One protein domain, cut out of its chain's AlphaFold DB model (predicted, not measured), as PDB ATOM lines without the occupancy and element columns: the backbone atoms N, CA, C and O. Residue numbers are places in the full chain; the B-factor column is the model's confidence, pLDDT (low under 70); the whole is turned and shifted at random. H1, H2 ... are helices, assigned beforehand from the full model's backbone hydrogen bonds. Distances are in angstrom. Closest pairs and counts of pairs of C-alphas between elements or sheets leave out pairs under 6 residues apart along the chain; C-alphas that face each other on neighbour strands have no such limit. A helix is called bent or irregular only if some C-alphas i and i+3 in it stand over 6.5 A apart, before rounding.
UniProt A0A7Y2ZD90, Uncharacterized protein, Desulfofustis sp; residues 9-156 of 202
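Overview. This is residues 9 to 156 of the 202 residues of an uncharacterized protein of Desulfofustis sp (UniProt A0A7Y2ZD90). The longest helix, H1, stands at one end of a rounded body and folds back and forth with H2 and H3 as three antiparallel helices, their centres a triangle with H2 at the inner corner. The hairpin of H4 and H5 packs with H4 on H2 and H3 at a slant, and beyond it H9 lies at the other end, with the small helices H6, H7 and H8 along one side and a long loop, residues 111 to 128, near H7. The printed part has 148 residues with nine named helices, H1 to H9 in chain order, and no named strand, an all-helix class. It is compact, with a radius of gyration of the C-alphas of 15.4 A and spans of 46 by 34 by 28 A.

Along the chain. Find C-alpha 9 at (-23.093, 20.236, 99.982); from there H1, residues 9 to 29, runs 30.4 A to C-alpha 29. Next come H2, residues 38 to 49, 15.9 A, and H3, residues 52 to 65, 19.7 A. H4, residues 73 to 85, begins at (-1.131, 8.232, 91.870) and is 18.4 A long; H5, residues 89 to 102, is 19.7 A. The small ones are H6, residues 106 to 110, H7, residues 129 to 134, and H8, residues 137 to 141. H7 is neither bent nor irregular, but only just: C-alphas 129 and 132 are 6.2 A apart. H9, residues 145 to 156, runs 16.3 A to C-alpha 156 at (-3.836, -5.128, 78.962).

Arrangement. Start at H1, which touches H2 as a helical hairpin, closest at the C-alphas of Tyr 18 and Lys 38, 6.2 A, at a shallow tilt of 24 degrees. H2 is the hub, touching H1, H3, H4 and H8. H2 and H3 form a hairpin at 12 degrees, closest at the C-alphas of Tyr 46 and Ser 55, 5.6 A. H4 touches H2 at a steep tilt of 38 degrees, the same way, with C-alphas 43 and 75 closest at 5.5 A. Look next at the hairpin of H4 and H5, a shallow tilt of 13 degrees, where the C-alphas of Ala 80 and Ala 92 come closest, 4.5 A. H6 touches H5 only at the corner, and it touches H9, closest at the C-alphas of Thr 110 and Val 148, 7.1 A. H4 and H7 are near each other. In H1, H3, H4, H5, H6, H8 and H9 every O i to N i+4 pair is within hydrogen-bond range; H2 has 6 of 8, and H7 0 of 2 beside 3 of 3 O i to N i+3 pairs.

Size, cuts and confidence. The C-alphas farthest apart are those of Ser 28 and Lys 156, 47.1 A. The printed part has no cut. The link from H6 to H7, 18 residues, is long. The mean pLDDT of the printed part is 96.2, and no printed residue is under 70.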
ATOM      1  N   LYS A   9     -23.247  18.990  99.220       96.94
ATOM      2  CA  LYS A   9     -23.093  20.236  99.982       96.94
ATOM      3  C   LYS A   9     -21.762  20.278 100.735       96.94
ATOM      4  O   LYS A   9     -21.083  21.308 100.732       96.94
ATOM      5  N   GLU A  10     -21.380  19.184 101.389       96.88
ATOM      6  CA  GLU A  10     -20.131  19.113 102.145       96.88
ATOM      7  C   GLU A  10     -18.906  19.013 101.235       96.88
ATOM      8  O   GLU A  10     -17.897  19.656 101.534       96.88
ATOM      9  N   LEU A  11     -19.006  18.305 100.104       96.81
ATOM     10  CA  LEU A  11     -17.977  18.284  99.058       96.81
ATOM     11  C   LEU A  11     -17.684  19.704  98.571       96.81
ATOM     12  O   LEU A  11     -16.550  20.176  98.656       96.81
ATOM     13  N   ARG A  12     -18.720  20.445  98.155       97.69
ATOM     14  CA  ARG A  12     -18.581  21.833  97.680       97.69
ATOM     15  C   ARG A  12     -18.017  22.764  98.755       97.69
ATOM     16  O   ARG A  12     -17.199  23.638  98.444       97.69
ATOM     17  N   LYS A  13     -18.403  22.566 100.021       97.75
ATOM     18  CA  LYS A  13     -17.840  23.304 101.162       97.75
ATOM     19  C   LYS A  13     -16.352  22.992 101.348       97.75
ATOM     20  O   LYS A  13     -15.560  23.918 101.530       97.75
ATOM     21  N   ARG A  14     -15.957  21.715 101.280       97.31
ATOM     22  CA  ARG A  14     -14.562  21.276 101.434       97.31
ATOM     23  C   ARG A  14     -13.683  21.795 100.301       97.31
ATOM     24  O   ARG A  14     -12.637  22.375 100.579       97.31
ATOM     25  N   ILE A  15     -14.147  21.671  99.059       97.81
ATOM     26  CA  ILE A  15     -13.482  22.208  97.866       97.81
ATOM     27  C   ILE A  15     -13.230  23.709  98.030       97.81
ATOM     28  O   ILE A  15     -12.096  24.165  97.892       97.81
ATOM     29  N   SER A  16     -14.271  24.471  98.385       97.62
ATOM     30  CA  SER A  16     -14.148  25.915  98.613       97.62
ATOM     31  C   SER A  16     -13.114  26.230  99.694       97.62
ATOM     32  O   SER A  16     -12.248  27.074  99.487       97.62
ATOM     33  N   SER A  17     -13.144  25.508 100.818       97.25
ATOM     34  CA  SER A  17     -12.184  25.686 101.914       97.25
ATOM     35  C   SER A  17     -10.736  25.427 101.479       97.25
ATOM     36  O   SER A  17      -9.856  26.231 101.794       97.25
ATOM     37  N   TYR A  18     -10.482  24.350 100.730       97.31
ATOM     38  CA  TYR A  18      -9.139  24.018 100.248       97.31
ATOM     39  C   TYR A  18      -8.636  25.046  99.236       97.31
ATOM     40  O   TYR A  18      -7.535  25.565  99.412       97.31
ATOM     41  N   ARG A  19      -9.466  25.450  98.266       97.12
ATOM     42  CA  ARG A  19      -9.109  26.521  97.319       97.12
ATOM     43  C   ARG A  19      -8.816  27.842  98.025       97.12
ATOM     44  O   ARG A  19      -7.823  28.491  97.712       97.12
ATOM     45  N   SER A  20      -9.632  28.233  99.006       96.56
ATOM     46  CA  SER A  20      -9.387  29.445  99.797       96.56
ATOM     47  C   SER A  20      -8.078  29.371 100.582       96.56
ATOM     48  O   SER A  20      -7.372  30.374 100.652       96.56
ATOM     49  N   SER A  21      -7.728  28.207 101.139       96.19
ATOM     50  CA  SER A  21      -6.449  28.007 101.833       96.19
ATOM     51  C   SER A  21      -5.260  28.190 100.890       96.19
ATOM     52  O   SER A  21      -4.363  28.965 101.208       96.19
ATOM     53  N   LEU A  22      -5.274  27.528  99.729       96.69
ATOM     54  CA  LEU A  22      -4.187  27.604  98.744       96.69
ATOM     55  C   LEU A  22      -4.034  29.032  98.197       96.69
ATOM     56  O   LEU A  22      -2.935  29.579  98.150       96.69
ATOM     57  N   ASN A  23      -5.150  29.698  97.887       95.38
ATOM     58  CA  ASN A  23      -5.138  31.096  97.454       95.38
ATOM     59  C   ASN A  23      -4.622  32.047  98.542       95.38
ATOM     60  O   ASN A  23      -3.951  33.031  98.230       95.38
ATOM     61  N   LYS A  24      -4.936  31.777  99.818       95.94
ATOM     62  CA  LYS A  24      -4.421  32.564 100.941       95.94
ATOM     63  C   LYS A  24      -2.906  32.427 101.047       95.94
ATOM     64  O   LYS A  24      -2.248  33.451 101.171       95.94
ATOM     65  N   GLU A  25      -2.367  31.213 100.948       95.31
ATOM     66  CA  GLU A  25      -0.914  30.985 100.927       95.31
ATOM     67  C   GLU A  25      -0.256  31.768  99.788       95.31
ATOM     68  O   GLU A  25       0.618  32.593 100.048       95.31
ATOM     69  N   LYS A  26      -0.771  31.632  98.558       94.94
ATOM     70  CA  LYS A  26      -0.261  32.378  97.400       94.94
ATOM     71  C   LYS A  26      -0.277  33.889  97.620       94.94
ATOM     72  O   LYS A  26       0.693  34.569  97.303       94.94
ATOM     73  N   LYS A  27      -1.367  34.432  98.169       95.31
ATOM     74  CA  LYS A  27      -1.485  35.869  98.443       95.31
ATOM     75  C   LYS A  27      -0.531  36.330  99.547       95.31
ATOM     76  O   LYS A  27      -0.011  37.437  99.468       95.31
ATOM     77  N   SER A  28      -0.349  35.518 100.583       95.44
ATOM     78  CA  SER A  28       0.471  35.862 101.746       95.44
ATOM     79  C   SER A  28       1.968  35.716 101.483       95.44
ATOM     80  O   SER A  28       2.737  36.516 102.006       95.44
ATOM     81  N   TYR A  29       2.375  34.723 100.693       93.62
ATOM     82  CA  TYR A  29       3.783  34.346 100.534       93.62
ATOM     83  C   TYR A  29       4.301  34.474  99.096       93.62
ATOM     84  O   TYR A  29       5.495  34.331  98.866       93.62
ATOM     85  N   GLY A  30       3.426  34.733  98.120       93.62
ATOM     86  CA  GLY A  30       3.769  34.753  96.694       93.62
ATOM     87  C   GLY A  30       3.841  33.364  96.048       93.62
ATOM     88  O   GLY A  30       3.885  33.269  94.825       93.62
ATOM     89  N   TYR A  31       3.796  32.294  96.845       91.44
ATOM     90  CA  TYR A  31       3.803  30.899  96.404       91.44
ATOM     91  C   TYR A  31       2.876  30.044  97.278       91.44
ATOM     92  O   TYR A  31       2.437  30.472  98.347       91.44
ATOM     93  N   ILE A  32       2.562  28.835  96.811       93.94
ATOM     94  CA  ILE A  32       1.753  27.858  97.544       93.94
ATOM     95  C   ILE A  32       2.694  26.792  98.098       93.94
ATOM     96  O   ILE A  32       3.384  26.131  97.326       93.94
ATOM     97  N   SER A  33       2.739  26.634  99.422       90.00
ATOM     98  CA  SER A  33       3.568  25.595 100.047       90.00
ATOM     99  C   SER A  33       2.850  24.253 100.034       90.00
ATOM    100  O   SER A  33       3.471  23.233  99.753       90.00
ATOM    101  N   ASP A  34       1.550  24.264 100.349       89.75
ATOM    102  CA  ASP A  34       0.691  23.080 100.386       89.75
ATOM    103  C   ASP A  34       1.327  21.852 101.068       89.75
ATOM    104  O   ASP A  34       1.279  20.727 100.569       89.75
ATOM    105  N   GLY A  35       1.895  22.052 102.261       82.75
ATOM    106  CA  GLY A  35       2.523  20.973 103.039       82.75
ATOM    107  C   GLY A  35       1.568  19.843 103.461       82.75
ATOM    108  O   GLY A  35       2.009  18.827 103.982       82.75
ATOM    109  N   THR A  36       0.259  20.010 103.244       84.44
ATOM    110  CA  THR A  36      -0.780  19.012 103.546       84.44
ATOM    111  C   THR A  36      -1.320  18.286 102.308       84.44
ATOM    112  O   THR A  36      -2.233  17.476 102.449       84.44
ATOM    113  N   GLY A  37      -0.828  18.603 101.104       92.44
ATOM    114  CA  GLY A  37      -1.248  17.953  99.857       92.44
ATOM    115  C   GLY A  37      -2.687  18.255  99.417       92.44
ATOM    116  O   GLY A  37      -3.293  17.465  98.696       92.44
ATOM    117  N   LYS A  38      -3.273  19.390  99.824       95.75
ATOM    118  CA  LYS A  38      -4.640  19.788  99.431       95.75
ATOM    119  C   LYS A  38      -4.785  19.899  97.919       95.75
ATOM    120  O   LYS A  38      -5.893  19.691  97.420       95.75
ATOM    121  N   ARG A  39      -3.706  20.228  97.196       96.12
ATOM    122  CA  ARG A  39      -3.746  20.314  95.733       96.12
ATOM    123  C   ARG A  39      -4.077  18.968  95.085       96.12
ATOM    124  O   ARG A  39      -4.800  18.948  94.094       96.12
ATOM    125  N   TYR A  40      -3.637  17.867  95.687       96.12
ATOM    126  CA  TYR A  40      -3.941  16.510  95.237       96.12
ATOM    127  C   TYR A  40      -5.352  16.097  95.659       96.12
ATOM    128  O   TYR A  40      -6.168  15.717  94.824       96.12
ATOM    129  N   LEU A  41      -5.708  16.334  96.928       96.81
ATOM    130  CA  LEU A  41      -7.035  16.008  97.473       96.81
ATOM    131  C   LEU A  41      -8.189  16.682  96.713       96.81
ATOM    132  O   LEU A  41      -9.294  16.148  96.649       96.81
ATOM    133  N   LEU A  42      -7.959  17.863  96.132       97.56
ATOM    134  CA  LEU A  42      -8.953  18.547  95.306       97.56
ATOM    135  C   LEU A  42      -9.331  17.751  94.048       97.56
ATOM    136  O   LEU A  42     -10.498  17.813  93.665       97.56
ATOM    137  N   PHE A  43      -8.424  16.961  93.459       98.00
ATOM    138  CA  PHE A  43      -8.781  16.052  92.362       98.00
ATOM    139  C   PHE A  43      -9.809  15.017  92.818       98.00
ATOM    140  O   PHE A  43     -10.780  14.782  92.108       98.00
ATOM    141  N   TYR A  44      -9.659  14.471  94.029       97.50
ATOM    142  CA  TYR A  44     -10.573  13.447  94.547       97.50
ATOM    143  C   TYR A  44     -11.951  14.053  94.776       97.50
ATOM    144  O   TYR A  44     -12.969  13.498  94.378       97.50
ATOM    145  N   LEU A  45     -11.976  15.233  95.403       98.19
ATOM    146  CA  LEU A  45     -13.217  15.925  95.723       98.19
ATOM    147  C   LEU A  45     -13.979  16.330  94.458       98.19
ATOM    148  O   LEU A  45     -15.201  16.208  94.432       98.19
ATOM    149  N   TYR A  46     -13.285  16.815  93.425       98.25
ATOM    150  CA  TYR A  46     -13.912  17.148  92.146       98.25
ATOM    151  C   TYR A  46     -14.385  15.907  91.386       98.25
ATOM    152  O   TYR A  46     -15.489  15.926  90.844       98.25
ATOM    153  N   PHE A  47     -13.602  14.827  91.419       98.19
ATOM    154  CA  PHE A  47     -13.958  13.546  90.818       98.19
ATOM    155  C   PHE A  47     -15.227  12.949  91.438       98.19
ATOM    156  O   PHE A  47     -16.172  12.639  90.714       98.19
ATOM    157  N   VAL A  48     -15.294  12.874  92.771       97.81
ATOM    158  CA  VAL A  48     -16.469  12.369  93.507       97.81
ATOM    159  C   VAL A  48     -17.678  13.294  93.345       97.81
ATOM    160  O   VAL A  48     -18.812  12.835  93.267       97.81
ATOM    161  N   LEU A  49     -17.459  14.609  93.242       97.69
ATOM    162  CA  LEU A  49     -18.526  15.559  92.917       97.69
ATOM    163  C   LEU A  49     -19.052  15.384  91.478       97.69
ATOM    164  O   LEU A  49     -20.165  15.818  91.185       97.69
ATOM    165  N   ASN A  50     -18.253  14.786  90.590       96.62
ATOM    166  CA  ASN A  50     -18.533  14.570  89.171       96.62
ATOM    167  C   ASN A  50     -18.939  15.851  88.404       96.62
ATOM    168  O   ASN A  50     -19.746  15.825  87.476       96.62
ATOM    169  N   ASP A  51     -18.378  16.997  88.800       95.81
ATOM    170  CA  ASP A  51     -18.596  18.303  88.162       95.81
ATOM    171  C   ASP A  51     -17.470  18.535  87.141       95.81
ATOM    172  O   ASP A  51     -16.405  19.067  87.474       95.81
ATOM    173  N   LEU A  52     -17.673  18.058  85.906       97.19
ATOM    174  CA  LEU A  52     -16.629  18.022  84.870       97.19
ATOM    175  C   LEU A  52     -16.090  19.420  84.538       97.19
ATOM    176  O   LEU A  52     -14.879  19.606  84.495       97.19
ATOM    177  N   ALA A  53     -16.959  20.425  84.416       97.25
ATOM    178  CA  ALA A  53     -16.538  21.796  84.121       97.25
ATOM    179  C   ALA A  53     -15.613  22.367  85.213       97.25
ATOM    180  O   ALA A  53     -14.613  23.028  84.925       97.25
ATOM    181  N   LYS A  54     -15.911  22.095  86.492       97.44
ATOM    182  CA  LYS A  54     -15.027  22.523  87.588       97.44
ATOM    183  C   LYS A  54     -13.759  21.687  87.692       97.44
ATOM    184  O   LYS A  54     -12.744  22.230  88.124       97.44
ATOM    185  N   SER A  55     -13.825  20.413  87.318       97.81
ATOM    186  CA  SER A  55     -12.660  19.529  87.258       97.81
ATOM    187  C   SER A  55     -11.670  20.045  86.217       97.81
ATOM    188  O   SER A  55     -10.523  20.304  86.557       97.81
ATOM    189  N   GLU A  56     -12.138  20.329  85.000       97.94
ATOM    190  CA  GLU A  56     -11.321  20.899  83.924       97.94
ATOM    191  C   GLU A  56     -10.688  22.235  84.332       97.94
ATOM    192  O   GLU A  56      -9.468  22.381  84.299       97.94
ATOM    193  N   SER A  57     -11.490  23.169  84.859       98.00
ATOM    194  CA  SER A  57     -10.967  24.443  85.372       98.00
ATOM    195  C   SER A  57      -9.912  24.258  86.472       98.00
ATOM    196  O   SER A  57      -9.018  25.094  86.631       98.00
ATOM    197  N   TYR A  58     -10.023  23.196  87.271       98.19
ATOM    198  CA  TYR A  58      -9.037  22.881  88.293       98.19
ATOM    199  C   TYR A  58      -7.762  22.262  87.711       98.19
ATOM    200  O   TYR A  58      -6.681  22.590  88.195       98.19
ATOM    201  N   PHE A  59      -7.866  21.437  86.667       97.75
ATOM    202  CA  PHE A  59      -6.714  20.872  85.960       97.75
ATOM    203  C   PHE A  59      -5.848  21.981  85.358       97.75
ATOM    204  O   PHE A  59      -4.649  22.028  85.634       97.75
ATOM    205  N   ASP A  60      -6.471  22.936  84.661       97.56
ATOM    206  CA  ASP A  60      -5.779  24.093  84.078       97.56
ATOM    207  C   ASP A  60      -5.075  24.933  85.152       97.56
ATOM    208  O   ASP A  60      -3.922  25.349  85.005       97.56
ATOM    209  N   TRP A  61      -5.767  25.177  86.271       97.44
ATOM    210  CA  TRP A  61      -5.194  25.899  87.402       97.44
ATOM    211  C   TRP A  61      -4.008  25.141  88.005       97.44
ATOM    212  O   TRP A  61      -2.960  25.740  88.231       97.44
ATOM    213  N   TYR A  62      -4.143  23.833  88.230       97.44
ATOM    214  CA  TYR A  62      -3.092  22.999  88.805       97.44
ATOM    215  C   TYR A  62      -1.835  22.995  87.928       97.44
ATOM    216  O   TYR A  62      -0.745  23.256  88.430       97.44
ATOM    217  N   GLN A  63      -1.984  22.781  86.617       95.88
ATOM    218  CA  GLN A  63      -0.857  22.779  85.678       95.88
ATOM    219  C   GLN A  63      -0.128  24.127  85.636       95.88
ATOM    220  O   GLN A  63       1.098  24.165  85.535       95.88
ATOM    221  N   LYS A  64      -0.871  25.236  85.736       95.81
ATOM    222  CA  LYS A  64      -0.297  26.585  85.758       95.81
ATOM    223  C   LYS A  64       0.429  26.904  87.066       95.81
ATOM    224  O   LYS A  64       1.448  27.591  87.040       95.81
ATOM    225  N   GLU A  65      -0.127  26.489  88.199       95.62
ATOM    226  CA  GLU A  65       0.400  26.829  89.527       95.62
ATOM    227  C   GLU A  65       1.535  25.915  89.981       95.62
ATOM    228  O   GLU A  65       2.415  26.358  90.717       95.62
ATOM    229  N   PHE A  66       1.539  24.663  89.521       94.75
ATOM    230  CA  PHE A  66       2.523  23.653  89.897       94.75
ATOM    231  C   PHE A  66       3.223  23.069  88.656       94.75
ATOM    232  O   PHE A  66       3.165  21.856  88.424       94.75
ATOM    233  N   PRO A  67       3.885  23.906  87.829       91.88
ATOM    234  CA  PRO A  67       4.596  23.416  86.657       91.88
ATOM    235  C   PRO A  67       5.740  22.498  87.100       91.88
ATOM    236  O   PRO A  67       6.614  22.899  87.867       91.88
ATOM    237  N   GLY A  68       5.729  21.258  86.616       87.81
ATOM    238  CA  GLY A  68       6.738  20.250  86.956       87.81
ATOM    239  C   GLY A  68       6.434  19.419  88.206       87.81
ATOM    240  O   GLY A  68       7.244  18.566  88.557       87.81
ATOM    241  N   ASP A  69       5.286  19.614  88.860       92.25
ATOM    242  CA  ASP A  69       4.836  18.689  89.904       92.25
ATOM    243  C   ASP A  69       4.493  17.332  89.279       92.25
ATOM    244  O   ASP A  69       3.664  17.236  88.367       92.25
ATOM    245  N   SER A  70       5.138  16.275  89.775       89.25
ATOM    246  CA  SER A  70       4.927  14.908  89.307       89.25
ATOM    247  C   SER A  70       3.533  14.382  89.631       89.25
ATOM    248  O   SER A  70       3.124  13.409  89.005       89.25
ATOM    249  N   GLY A  71       2.817  15.007  90.571       92.62
ATOM    250  CA  GLY A  71       1.541  14.557  91.111       92.62
ATOM    251  C   GLY A  71       1.671  13.293  91.955       92.62
ATOM    252  O   GLY A  71       2.758  12.735  92.112       92.62
ATOM    253  N   GLU A  72       0.536  12.822  92.457       94.56
ATOM    254  CA  GLU A  72       0.424  11.536  93.151       94.56
ATOM    255  C   GLU A  72      -0.523  10.560  92.412       94.56
ATOM    256  O   GLU A  72      -1.326  10.995  91.575       94.56
ATOM    257  N   PRO A  73      -0.429   9.240  92.667       97.38
ATOM    258  CA  PRO A  73      -1.131   8.232  91.870       97.38
ATOM    259  C   PRO A  73      -2.673   8.313  91.846       97.38
ATOM    260  O   PRO A  73      -3.262   8.239  90.764       97.38
ATOM    261  N   VAL A  74      -3.358   8.491  92.981       97.81
ATOM    262  CA  VAL A  74      -4.833   8.608  93.044       97.81
ATOM    263  C   VAL A  74      -5.326   9.883  92.352       97.81
ATOM    264  O   VAL A  74      -6.361   9.860  91.681       97.81
ATOM    265  N   GLN A  75      -4.584  10.989  92.437       97.75
ATOM    266  CA  GLN A  75      -4.867  12.229  91.701       97.75
ATOM    267  C   GLN A  75      -4.864  11.937  90.214       97.75
ATOM    268  O   GLN A  75      -5.793  12.346  89.515       97.75
ATOM    269  N   LYS A  76      -3.821  11.257  89.729       98.44
ATOM    270  CA  LYS A  76      -3.690  10.939  88.307       98.44
ATOM    271  C   LYS A  76      -4.797  10.008  87.845       98.44
ATOM    272  O   LYS A  76      -5.351  10.250  86.777       98.44
ATOM    273  N   LEU A  77      -5.193   9.036  88.670       98.75
ATOM    274  CA  LEU A  77      -6.339   8.173  88.384       98.75
ATOM    275  C   LEU A  77      -7.631   8.993  88.239       98.75
ATOM    276  O   LEU A  77      -8.313   8.901  87.216       98.75
ATOM    277  N   CYS A  78      -7.932   9.852  89.221       98.69
ATOM    278  CA  CYS A  78      -9.093  10.750  89.190       98.69
ATOM    279  C   CYS A  78      -9.075  11.654  87.949       98.69
ATOM    280  O   CYS A  78     -10.106  11.868  87.306       98.69
ATOM    281  N   TRP A  79      -7.901  12.177  87.595       98.69
ATOM    282  CA  TRP A  79      -7.708  13.029  86.428       98.69
ATOM    283  C   TRP A  79      -7.930  12.257  85.122       98.69
ATOM    284  O   TRP A  79      -8.722  12.694  84.288       98.69
ATOM    285  N   ALA A  80      -7.309  11.085  84.964       98.75
ATOM    286  CA  ALA A  80      -7.438  10.243  83.778       98.75
ATOM    287  C   ALA A  80      -8.898   9.873  83.500       98.75
ATOM    288  O   ALA A  80      -9.379  10.037  82.378       98.75
ATOM    289  N   ILE A  81      -9.627   9.436  84.532       98.81
ATOM    290  CA  ILE A  81     -11.041   9.077  84.398       98.81
ATOM    291  C   ILE A  81     -11.887  10.320  84.095       98.81
ATOM    292  O   ILE A  81     -12.766  10.266  83.241       98.81
ATOM    293  N   SER A  82     -11.605  11.464  84.727       98.75
ATOM    294  CA  SER A  82     -12.315  12.714  84.421       98.75
ATOM    295  C   SER A  82     -12.119  13.150  82.965       98.75
ATOM    296  O   SER A  82     -13.087  13.539  82.321       98.75
ATOM    297  N   LEU A  83     -10.902  13.035  82.418       98.62
ATOM    298  CA  LEU A  83     -10.623  13.302  81.000       98.62
ATOM    299  C   LEU A  83     -11.381  12.329  80.086       98.62
ATOM    300  O   LEU A  83     -11.944  12.752  79.078       98.62
ATOM    301  N   ASN A  84     -11.456  11.051  80.465       98.44
ATOM    302  CA  ASN A  84     -12.247  10.052  79.746       98.44
ATOM    303  C   ASN A  84     -13.743  10.421  79.745       98.44
ATOM    304  O   ASN A  84     -14.383  10.408  78.698       98.44
ATOM    305  N   ARG A  85     -14.295  10.852  80.889       98.44
ATOM    306  CA  ARG A  85     -15.679  11.361  80.991       98.44
ATOM    307  C   ARG A  85     -15.931  12.592  80.118       98.44
ATOM    308  O   ARG A  85     -17.057  12.802  79.678       98.44
ATOM    309  N   MET A  86     -14.902  13.401  79.878       98.19
ATOM    310  CA  MET A  86     -14.951  14.573  78.998       98.19
ATOM    311  C   MET A  86     -14.778  14.222  77.509       98.19
ATOM    312  O   MET A  86     -14.846  15.122  76.676       98.19
ATOM    313  N   GLY A  87     -14.537  12.953  77.155       97.94
ATOM    314  CA  GLY A  87     -14.261  12.529  75.776       97.94
ATOM    315  C   GLY A  87     -12.877  12.940  75.258       97.94
ATOM    316  O   GLY A  87     -12.664  13.023  74.049       97.94
ATOM    317  N   ARG A  88     -11.926  13.236  76.155       97.62
ATOM    318  CA  ARG A  88     -10.546  13.632  75.817       97.62
ATOM    319  C   ARG A  88      -9.645  12.397  75.754       97.62
ATOM    320  O   ARG A  88      -8.704  12.264  76.532       97.62
ATOM    321  N   ASP A  89      -9.951  11.481  74.837       95.81
ATOM    322  CA  ASP A  89      -9.421  10.106  74.821       95.81
ATOM    323  C   ASP A  89      -7.886  10.012  74.842       95.81
ATOM    324  O   ASP A  89      -7.323   9.227  75.606       95.81
ATOM    325  N   LEU A  90      -7.192  10.814  74.025       96.19
ATOM    326  CA  LEU A  90      -5.723  10.802  73.962       96.19
ATOM    327  C   LEU A  90      -5.095  11.254  75.285       96.19
ATOM    328  O   LEU A  90      -4.163  10.626  75.787       96.19
ATOM    329  N   GLU A  91      -5.641  12.310  75.881       97.38
ATOM    330  CA  GLU A  91      -5.153  12.859  77.145       97.38
ATOM    331  C   GLU A  91      -5.487  11.939  78.315       97.38
ATOM    332  O   GLU A  91      -4.646  11.716  79.185       97.38
ATOM    333  N   ALA A  92      -6.682  11.345  78.306       98.44
ATOM    334  CA  ALA A  92      -7.099  10.346  79.278       98.44
ATOM    335  C   ALA A  92      -6.184   9.118  79.240       98.44
ATOM    336  O   ALA A  92      -5.700   8.675  80.281       98.44
ATOM    337  N   LYS A  93      -5.887   8.599  78.040       98.44
ATOM    338  CA  LYS A  93      -4.966   7.473  77.841       98.44
ATOM    339  C   LYS A  93      -3.563   7.805  78.339       98.44
ATOM    340  O   LYS A  93      -2.960   6.996  79.043       98.44
ATOM    341  N   TYR A  94      -3.047   8.984  78.001       97.81
ATOM    342  CA  TYR A  94      -1.735   9.421  78.468       97.81
ATOM    343  C   TYR A  94      -1.690   9.567  79.995       97.81
ATOM    344  O   TYR A  94      -0.787   9.029  80.638       97.81
ATOM    345  N   MET A  95      -2.696  10.210  80.596       98.31
ATOM    346  CA  MET A  95      -2.795  10.378  82.049       98.31
ATOM    347  C   MET A  95      -2.971   9.037  82.778       98.31
ATOM    348  O   MET A  95      -2.410   8.839  83.856       98.31
ATOM    349  N   LEU A  96      -3.668   8.067  82.178       98.62
ATOM    350  CA  LEU A  96      -3.744   6.708  82.717       98.62
ATOM    351  C   LEU A  96      -2.382   5.997  82.645       98.62
ATOM    352  O   LEU A  96      -1.998   5.304  83.584       98.62
ATOM    353  N   GLY A  97      -1.614   6.217  81.575       98.31
ATOM    354  CA  GLY A  97      -0.223   5.771  81.484       98.31
ATOM    355  C   GLY A  97       0.654   6.389  82.577       98.31
ATOM    356  O   GLY A  97       1.418   5.678  83.229       98.31
ATOM    357  N   GLN A  98       0.492   7.687  82.855       97.81
ATOM    358  CA  GLN A  98       1.174   8.334  83.979       97.81
ATOM    359  C   GLN A  98       0.744   7.768  85.334       97.81
ATOM    360  O   GLN A  98       1.585   7.616  86.214       97.81
ATOM    361  N   THR A  99      -0.543   7.451  85.497       98.44
ATOM    362  CA  THR A  99      -1.077   6.794  86.699       98.44
ATOM    363  C   THR A  99      -0.373   5.454  86.910       98.44
ATOM    364  O   THR A  99       0.195   5.223  87.976       98.44
ATOM    365  N   MET A 100      -0.315   4.624  85.861       98.25
ATOM    366  CA  MET A 100       0.349   3.317  85.879       98.25
ATOM    367  C   MET A 100       1.811   3.408  86.322       98.25
ATOM    368  O   MET A 100       2.252   2.585  87.113       98.25
ATOM    369  N   LEU A 101       2.571   4.380  85.806       97.56
ATOM    370  CA  LEU A 101       3.996   4.513  86.132       97.56
ATOM    371  C   LEU A 101       4.259   5.250  87.451       97.56
ATOM    372  O   LEU A 101       5.367   5.170  87.968       97.56
ATOM    373  N   SER A 102       3.270   5.962  88.000       97.00
ATOM    374  CA  SER A 102       3.379   6.580  89.331       97.00
ATOM    375  C   SER A 102       3.156   5.587  90.472       97.00
ATOM    376  O   SER A 102       3.666   5.795  91.564       97.00
ATOM    377  N   ASN A 103       2.409   4.511  90.219       98.06
ATOM    378  CA  ASN A 103       2.279   3.368  91.111       98.06
ATOM    379  C   ASN A 103       1.825   2.154  90.282       98.06
ATOM    380  O   ASN A 103       0.700   2.125  89.773       98.06
ATOM    381  N   LEU A 104       2.692   1.143  90.154       98.00
ATOM    382  CA  LEU A 104       2.446  -0.043  89.316       98.00
ATOM    383  C   LEU A 104       1.276  -0.914  89.802       98.00
ATOM    384  O   LEU A 104       0.797  -1.779  89.061       98.00
ATOM    385  N   TYR A 105       0.829  -0.678  91.031       98.25
ATOM    386  CA  TYR A 105      -0.122  -1.488  91.778       98.25
ATOM    387  C   TYR A 105      -1.537  -0.892  91.776       98.25
ATOM    388  O   TYR A 105      -2.515  -1.621  91.920       98.25
ATOM    389  N   LEU A 106      -1.672   0.419  91.545       98.31
ATOM    390  CA  LEU A 106      -2.954   1.120  91.628       98.31
ATOM    391  C   LEU A 106      -3.946   0.687  90.538       98.31
ATOM    392  O   LEU A 106      -5.124   0.479  90.824       98.31
ATOM    393  N   LEU A 107      -3.495   0.538  89.288       98.38
ATOM    394  CA  LEU A 107      -4.374   0.080  88.205       98.38
ATOM    395  C   LEU A 107      -4.850  -1.371  88.380       98.38
ATOM    396  O   LEU A 107      -6.064  -1.554  88.314       98.38
ATOM    397  N   PRO A 108      -3.982  -2.381  88.629       97.88
ATOM    398  CA  PRO A 108      -4.449  -3.748  88.874       97.88
ATOM    399  C   PRO A 108      -5.384  -3.823  90.089       97.88
ATOM    400  O   PRO A 108      -6.439  -4.443  89.986       97.88
ATOM    401  N   PHE A 109      -5.090  -3.089  91.172       97.94
ATOM    402  CA  PHE A 109      -6.009  -2.939  92.306       97.94
ATOM    403  C   PHE A 109      -7.388  -2.411  91.873       97.94
ATOM    404  O   PHE A 109      -8.414  -2.995  92.212       97.94
ATOM    405  N   THR A 110      -7.419  -1.343  91.067       97.69
ATOM    406  CA  THR A 110      -8.663  -0.699  90.599       97.69
ATOM    407  C   THR A 110      -9.523  -1.622  89.729       97.69
ATOM    408  O   THR A 110     -10.749  -1.535  89.768       97.69
ATOM    409  N   ILE A 111      -8.907  -2.510  88.943       97.56
ATOM    410  CA  ILE A 111      -9.622  -3.469  88.080       97.56
ATOM    411  C   ILE A 111      -9.883  -4.824  88.754       97.56
ATOM    412  O   ILE A 111     -10.434  -5.723  88.123       97.56
ATOM    413  N   GLY A 112      -9.513  -4.976  90.030       95.62
ATOM    414  CA  GLY A 112      -9.717  -6.204  90.799       95.62
ATOM    415  C   GLY A 112      -8.769  -7.349  90.431       95.62
ATOM    416  O   GLY A 112      -9.092  -8.510  90.686       95.62
ATOM    417  N   GLU A 113      -7.616  -7.051  89.828       94.94
ATOM    418  CA  GLU A 113      -6.558  -8.038  89.607       94.94
ATOM    419  C   GLU A 113      -5.693  -8.215  90.866       94.94
ATOM    420  O   GLU A 113      -5.490  -7.258  91.621       94.94
ATOM    421  N   PRO A 114      -5.150  -9.424  91.103       91.88
ATOM    422  CA  PRO A 114      -4.158  -9.634  92.147       91.88
ATOM    423  C   PRO A 114      -2.965  -8.692  91.978       91.88
ATOM    424  O   PRO A 114      -2.457  -8.495  90.872       91.88
ATOM    425  N   VAL A 115      -2.515  -8.131  93.095       91.88
ATOM    426  CA  VAL A 115      -1.372  -7.225  93.148       91.88
ATOM    427  C   VAL A 115      -0.237  -7.934  93.871       91.88
ATOM    428  O   VAL A 115      -0.391  -8.339  95.021       91.88
ATOM    429  N   GLU A 116       0.900  -8.062  93.198       91.50
ATOM    430  CA  GLU A 116       2.136  -8.601  93.764       91.50
ATOM    431  C   GLU A 116       3.220  -7.534  93.706       91.50
ATOM    432  O   GLU A 116       3.276  -6.751  92.757       91.50
ATOM    433  N   GLU A 117       4.064  -7.492  94.734       94.44
ATOM    434  CA  GLU A 117       5.154  -6.529  94.820       94.44
ATOM    435  C   GLU A 117       6.268  -6.884  93.828       94.44
ATOM    436  O   GLU A 117       6.701  -8.032  93.733       94.44
ATOM    437  N   TYR A 118       6.735  -5.885  93.080       94.81
ATOM    438  CA  TYR A 118       7.862  -6.039  92.170       94.81
ATOM    439  C   TYR A 118       9.184  -5.864  92.920       94.81
ATOM    440  O   TYR A 118       9.350  -4.908  93.677       94.81
ATOM    441  N   ASP A 119      10.159  -6.725  92.621       95.75
ATOM    442  CA  ASP A 119      11.550  -6.553  93.047       95.75
ATOM    443  C   ASP A 119      12.239  -5.474  92.198       95.75
ATOM    444  O   ASP A 119      12.938  -5.755  91.223       95.75
ATOM    445  N   ILE A 120      11.954  -4.213  92.515       96.62
ATOM    446  CA  ILE A 120      12.504  -3.032  91.849       96.62
ATOM    447  C   ILE A 120      12.890  -1.971  92.876       96.62
ATOM    448  O   ILE A 120      12.576  -2.068  94.061       96.62
ATOM    449  N   TRP A 121      13.601  -0.940  92.436       95.38
ATOM    450  CA  TRP A 121      13.801   0.247  93.252       95.38
ATOM    451  C   TRP A 121      12.508   1.071  93.286       95.38
ATOM    452  O   TRP A 121      11.979   1.427  92.239       95.38
ATOM    453  N   HIS A 122      12.023   1.424  94.476       93.94
ATOM    454  CA  HIS A 122      10.935   2.392  94.653       93.94
ATOM    455  C   HIS A 122      11.531   3.734  95.061       93.94
ATOM    456  O   HIS A 122      12.250   3.834  96.058       93.94
ATOM    457  N   SER A 123      11.263   4.773  94.274       88.44
ATOM    458  CA  SER A 123      11.857   6.097  94.480       88.44
ATOM    459  C   SER A 123      11.147   6.898  95.570       88.44
ATOM    460  O   SER A 123      11.731   7.813  96.155       88.44
ATOM    461  N   SER A 124       9.896   6.538  95.866       92.44
ATOM    462  CA  SER A 124       9.066   7.183  96.875       92.44
ATOM    463  C   SER A 124       8.094   6.197  97.532       92.44
ATOM    464  O   SER A 124       7.843   5.110  97.011       92.44
ATOM    465  N   ASN A 125       7.480   6.606  98.645       91.94
ATOM    466  CA  ASN A 125       6.390   5.846  99.268       91.94
ATOM    467  C   ASN A 125       5.134   5.782  98.379       91.94
ATOM    468  O   ASN A 125       4.298   4.910  98.577       91.94
ATOM    469  N   PHE A 126       4.970   6.691  97.410       94.00
ATOM    470  CA  PHE A 126       3.865   6.605  96.452       94.00
ATOM    471  C   PHE A 126       4.043   5.467  95.457       94.00
ATOM    472  O   PHE A 126       3.052   5.016  94.898       94.00
ATOM    473  N   ASP A 127       5.267   4.986  95.259       93.88
ATOM    474  CA  ASP A 127       5.560   3.945  94.280       93.88
ATOM    475  C   ASP A 127       5.330   2.543  94.876       93.88
ATOM    476  O   ASP A 127       5.254   1.570  94.130       93.88
ATOM    477  N   GLN A 128       5.251   2.439  96.209       95.69
ATOM    478  CA  GLN A 128       5.178   1.185  96.963       95.69
ATOM    479  C   GLN A 128       3.783   0.545  96.904       95.69
ATOM    480  O   GLN A 128       2.774   1.196  96.617       95.69
ATOM    481  N   ILE A 129       3.726  -0.765  97.154       96.19
ATOM    482  CA  ILE A 129       2.483  -1.545  97.074       96.19
ATOM    483  C   ILE A 129       1.465  -1.138  98.139       96.19
ATOM    484  O   ILE A 129       0.268  -1.120  97.868       96.19
ATOM    485  N   ASP A 130       1.920  -0.755  99.329       94.94
ATOM    486  CA  ASP A 130       1.064  -0.367 100.448       94.94
ATOM    487  C   ASP A 130       0.261   0.913 100.180       94.94
ATOM    488  O   ASP A 130      -0.818   1.084 100.755       94.94
ATOM    489  N   TYR A 131       0.724   1.757  99.252       94.81
ATOM    490  CA  TYR A 131       0.035   2.968  98.828       94.81
ATOM    491  C   TYR A 131      -1.403   2.701  98.361       94.81
ATOM    492  O   TYR A 131      -2.278   3.539  98.589       94.81
ATOM    493  N   VAL A 132      -1.700   1.528  97.781       94.56
ATOM    494  CA  VAL A 132      -3.074   1.190  97.356       94.56
ATOM    495  C   VAL A 132      -4.065   1.248  98.524       94.56
ATOM    496  O   VAL A 132      -5.199   1.686  98.334       94.56
ATOM    497  N   ASN A 133      -3.613   0.940  99.746       92.50
ATOM    498  CA  ASN A 133      -4.417   0.995 100.973       92.50
ATOM    499  C   ASN A 133      -4.733   2.431 101.426       92.50
ATOM    500  O   ASN A 133      -5.508   2.636 102.361       92.50
ATOM    501  N   HIS A 134      -4.110   3.437 100.813       90.75
ATOM    502  CA  HIS A 134      -4.401   4.849 101.051       90.75
ATOM    503  C   HIS A 134      -5.413   5.429 100.062       90.75
ATOM    504  O   HIS A 134      -5.818   6.584 100.232       90.75
ATOM    505  N   THR A 135      -5.857   4.643  99.078       93.38
ATOM    506  CA  THR A 135      -6.902   5.055  98.138       93.38
ATOM    507  C   THR A 135      -8.231   5.213  98.879       93.38
ATOM    508  O   THR A 135      -8.668   4.265  99.529       93.38
ATOM    509  N   PRO A 136      -8.891   6.385  98.829       94.81
ATOM    510  CA  PRO A 136     -10.181   6.561  99.487       94.81
ATOM    511  C   PRO A 136     -11.271   5.699  98.841       94.81
ATOM    512  O   PRO A 136     -11.432   5.736  97.619       94.81
ATOM    513  N   ASP A 137     -12.070   5.010  99.659       94.12
ATOM    514  CA  ASP A 137     -13.203   4.195  99.194       94.12
ATOM    515  C   ASP A 137     -14.162   5.015  98.324       94.12
ATOM    516  O   ASP A 137     -14.604   4.549  97.280       94.12
ATOM    517  N   GLU A 138     -14.412   6.287  98.676       96.06
ATOM    518  CA  GLU A 138     -15.307   7.134  97.885       96.06
ATOM    519  C   GLU A 138     -14.784   7.398  96.464       96.06
ATOM    520  O   GLU A 138     -15.588   7.647  95.567       96.06
ATOM    521  N   VAL A 139     -13.465   7.347  96.232       96.81
ATOM    522  CA  VAL A 139     -12.918   7.403  94.867       96.81
ATOM    523  C   VAL A 139     -13.260   6.111  94.137       96.81
ATOM    524  O   VAL A 139     -13.834   6.186  93.055       96.81
ATOM    525  N   ILE A 140     -12.972   4.951  94.730       96.38
ATOM    526  CA  ILE A 140     -13.234   3.638  94.119       96.38
ATOM    527  C   ILE A 140     -14.723   3.451  93.808       96.38
ATOM    528  O   ILE A 140     -15.073   3.103  92.681       96.38
ATOM    529  N   ASP A 141     -15.601   3.784  94.754       95.81
ATOM    530  CA  ASP A 141     -17.058   3.681  94.613       95.81
ATOM    531  C   ASP A 141     -17.618   4.559  93.479       95.81
ATOM    532  O   ASP A 141     -18.692   4.281  92.941       95.81
ATOM    533  N   ASN A 142     -16.905   5.628  93.105       97.12
ATOM    534  CA  ASN A 142     -17.287   6.527  92.015       97.12
ATOM    535  C   ASN A 142     -16.687   6.135  90.655       97.12
ATOM    536  O   ASN A 142     -16.931   6.841  89.672       97.12
ATOM    537  N   ILE A 143     -15.937   5.031  90.564       98.31
ATOM    538  CA  ILE A 143     -15.482   4.459  89.290       98.31
ATOM    539  C   ILE A 143     -16.566   3.513  88.769       98.31
ATOM    540  O   ILE A 143     -16.944   2.523  89.394       98.31
ATOM    541  N   THR A 144     -17.089   3.809  87.586       98.38
ATOM    542  CA  THR A 144     -18.136   3.000  86.960       98.38
ATOM    543  C   THR A 144     -17.572   1.706  86.371       98.38
ATOM    544  O   THR A 144     -16.403   1.617  86.003       98.38
ATOM    545  N   LYS A 145     -18.428   0.699  86.161       98.25
ATOM    546  CA  LYS A 145     -18.027  -0.559  85.496       98.25
ATOM    547  C   LYS A 145     -17.450  -0.346  84.091       98.25
ATOM    548  O   LYS A 145     -16.531  -1.058  83.688       98.25
ATOM    549  N   ASN A 146     -17.969   0.637  83.354       98.38
ATOM    550  CA  ASN A 146     -17.452   0.989  82.031       98.38
ATOM    551  C   ASN A 146     -16.035   1.564  82.130       98.38
ATOM    552  O   ASN A 146     -15.190   1.252  81.297       98.38
ATOM    553  N   GLU A 147     -15.758   2.356  83.166       98.69
ATOM    554  CA  GLU A 147     -14.424   2.901  83.426       98.69
ATOM    555  C   GLU A 147     -13.452   1.818  83.883       98.69
ATOM    556  O   GLU A 147     -12.334   1.786  83.387       98.69
ATOM    557  N   VAL A 148     -13.885   0.874  84.724       98.75
ATOM    558  CA  VAL A 148     -13.085  -0.318  85.059       98.75
ATOM    559  C   VAL A 148     -12.716  -1.096  83.792       98.75
ATOM    560  O   VAL A 148     -11.546  -1.396  83.574       98.75
ATOM    561  N   THR A 149     -13.688  -1.346  82.909       98.69
ATOM    562  CA  THR A 149     -13.459  -2.047  81.631       98.69
ATOM    563  C   THR A 149     -12.502  -1.268  80.721       98.69
ATOM    564  O   THR A 149     -11.641  -1.852  80.060       98.69
ATOM    565  N   TRP A 150     -12.627   0.060  80.684       98.75
ATOM    566  CA  TRP A 150     -11.733   0.941  79.931       98.75
ATOM    567  C   TRP A 150     -10.296   0.896  80.474       98.75
ATOM    568  O   TRP A 150      -9.361   0.704  79.691       98.75
ATOM    569  N   ILE A 151     -10.119   0.983  81.799       98.81
ATOM    570  CA  ILE A 151      -8.812   0.855  82.461       98.81
ATOM    571  C   ILE A 151      -8.205  -0.509  82.144       98.81
ATOM    572  O   ILE A 151      -7.057  -0.572  81.712       98.81
ATOM    573  N   GLU A 152      -8.970  -1.589  82.308       98.75
ATOM    574  CA  GLU A 152      -8.524  -2.957  82.036       98.75
ATOM    575  C   GLU A 152      -8.075  -3.120  80.578       98.75
ATOM    576  O   GLU A 152      -6.988  -3.641  80.308       98.75
ATOM    577  N   THR A 153      -8.873  -2.616  79.633       98.62
ATOM    578  CA  THR A 153      -8.570  -2.670  78.196       98.62
ATOM    579  C   THR A 153      -7.245  -1.978  77.883       98.62
ATOM    580  O   THR A 153      -6.392  -2.545  77.191       98.62
ATOM    581  N   LEU A 154      -7.031  -0.770  78.418       98.50
ATOM    582  CA  LEU A 154      -5.774  -0.048  78.234       98.50
ATOM    583  C   LEU A 154      -4.615  -0.742  78.951       98.50
ATOM    584  O   LEU A 154      -3.577  -0.958  78.329       98.50
ATOM    585  N   TYR A 155      -4.794  -1.174  80.198       98.44
ATOM    586  CA  TYR A 155      -3.769  -1.838  81.008       98.44
ATOM    587  C   TYR A 155      -3.255  -3.147  80.384       98.44
ATOM    588  O   TYR A 155      -2.063  -3.467  80.500       98.44
ATOM    589  N   LYS A 156      -4.139  -3.881  79.690       98.12
ATOM    590  CA  LYS A 156      -3.836  -5.128  78.962       98.12
ATOM    591  C   LYS A 156      -3.383  -4.906  77.520       98.12
ATOM    592  O   LYS A 156      -2.907  -5.851  76.881       98.12
TER     593      LYS A 156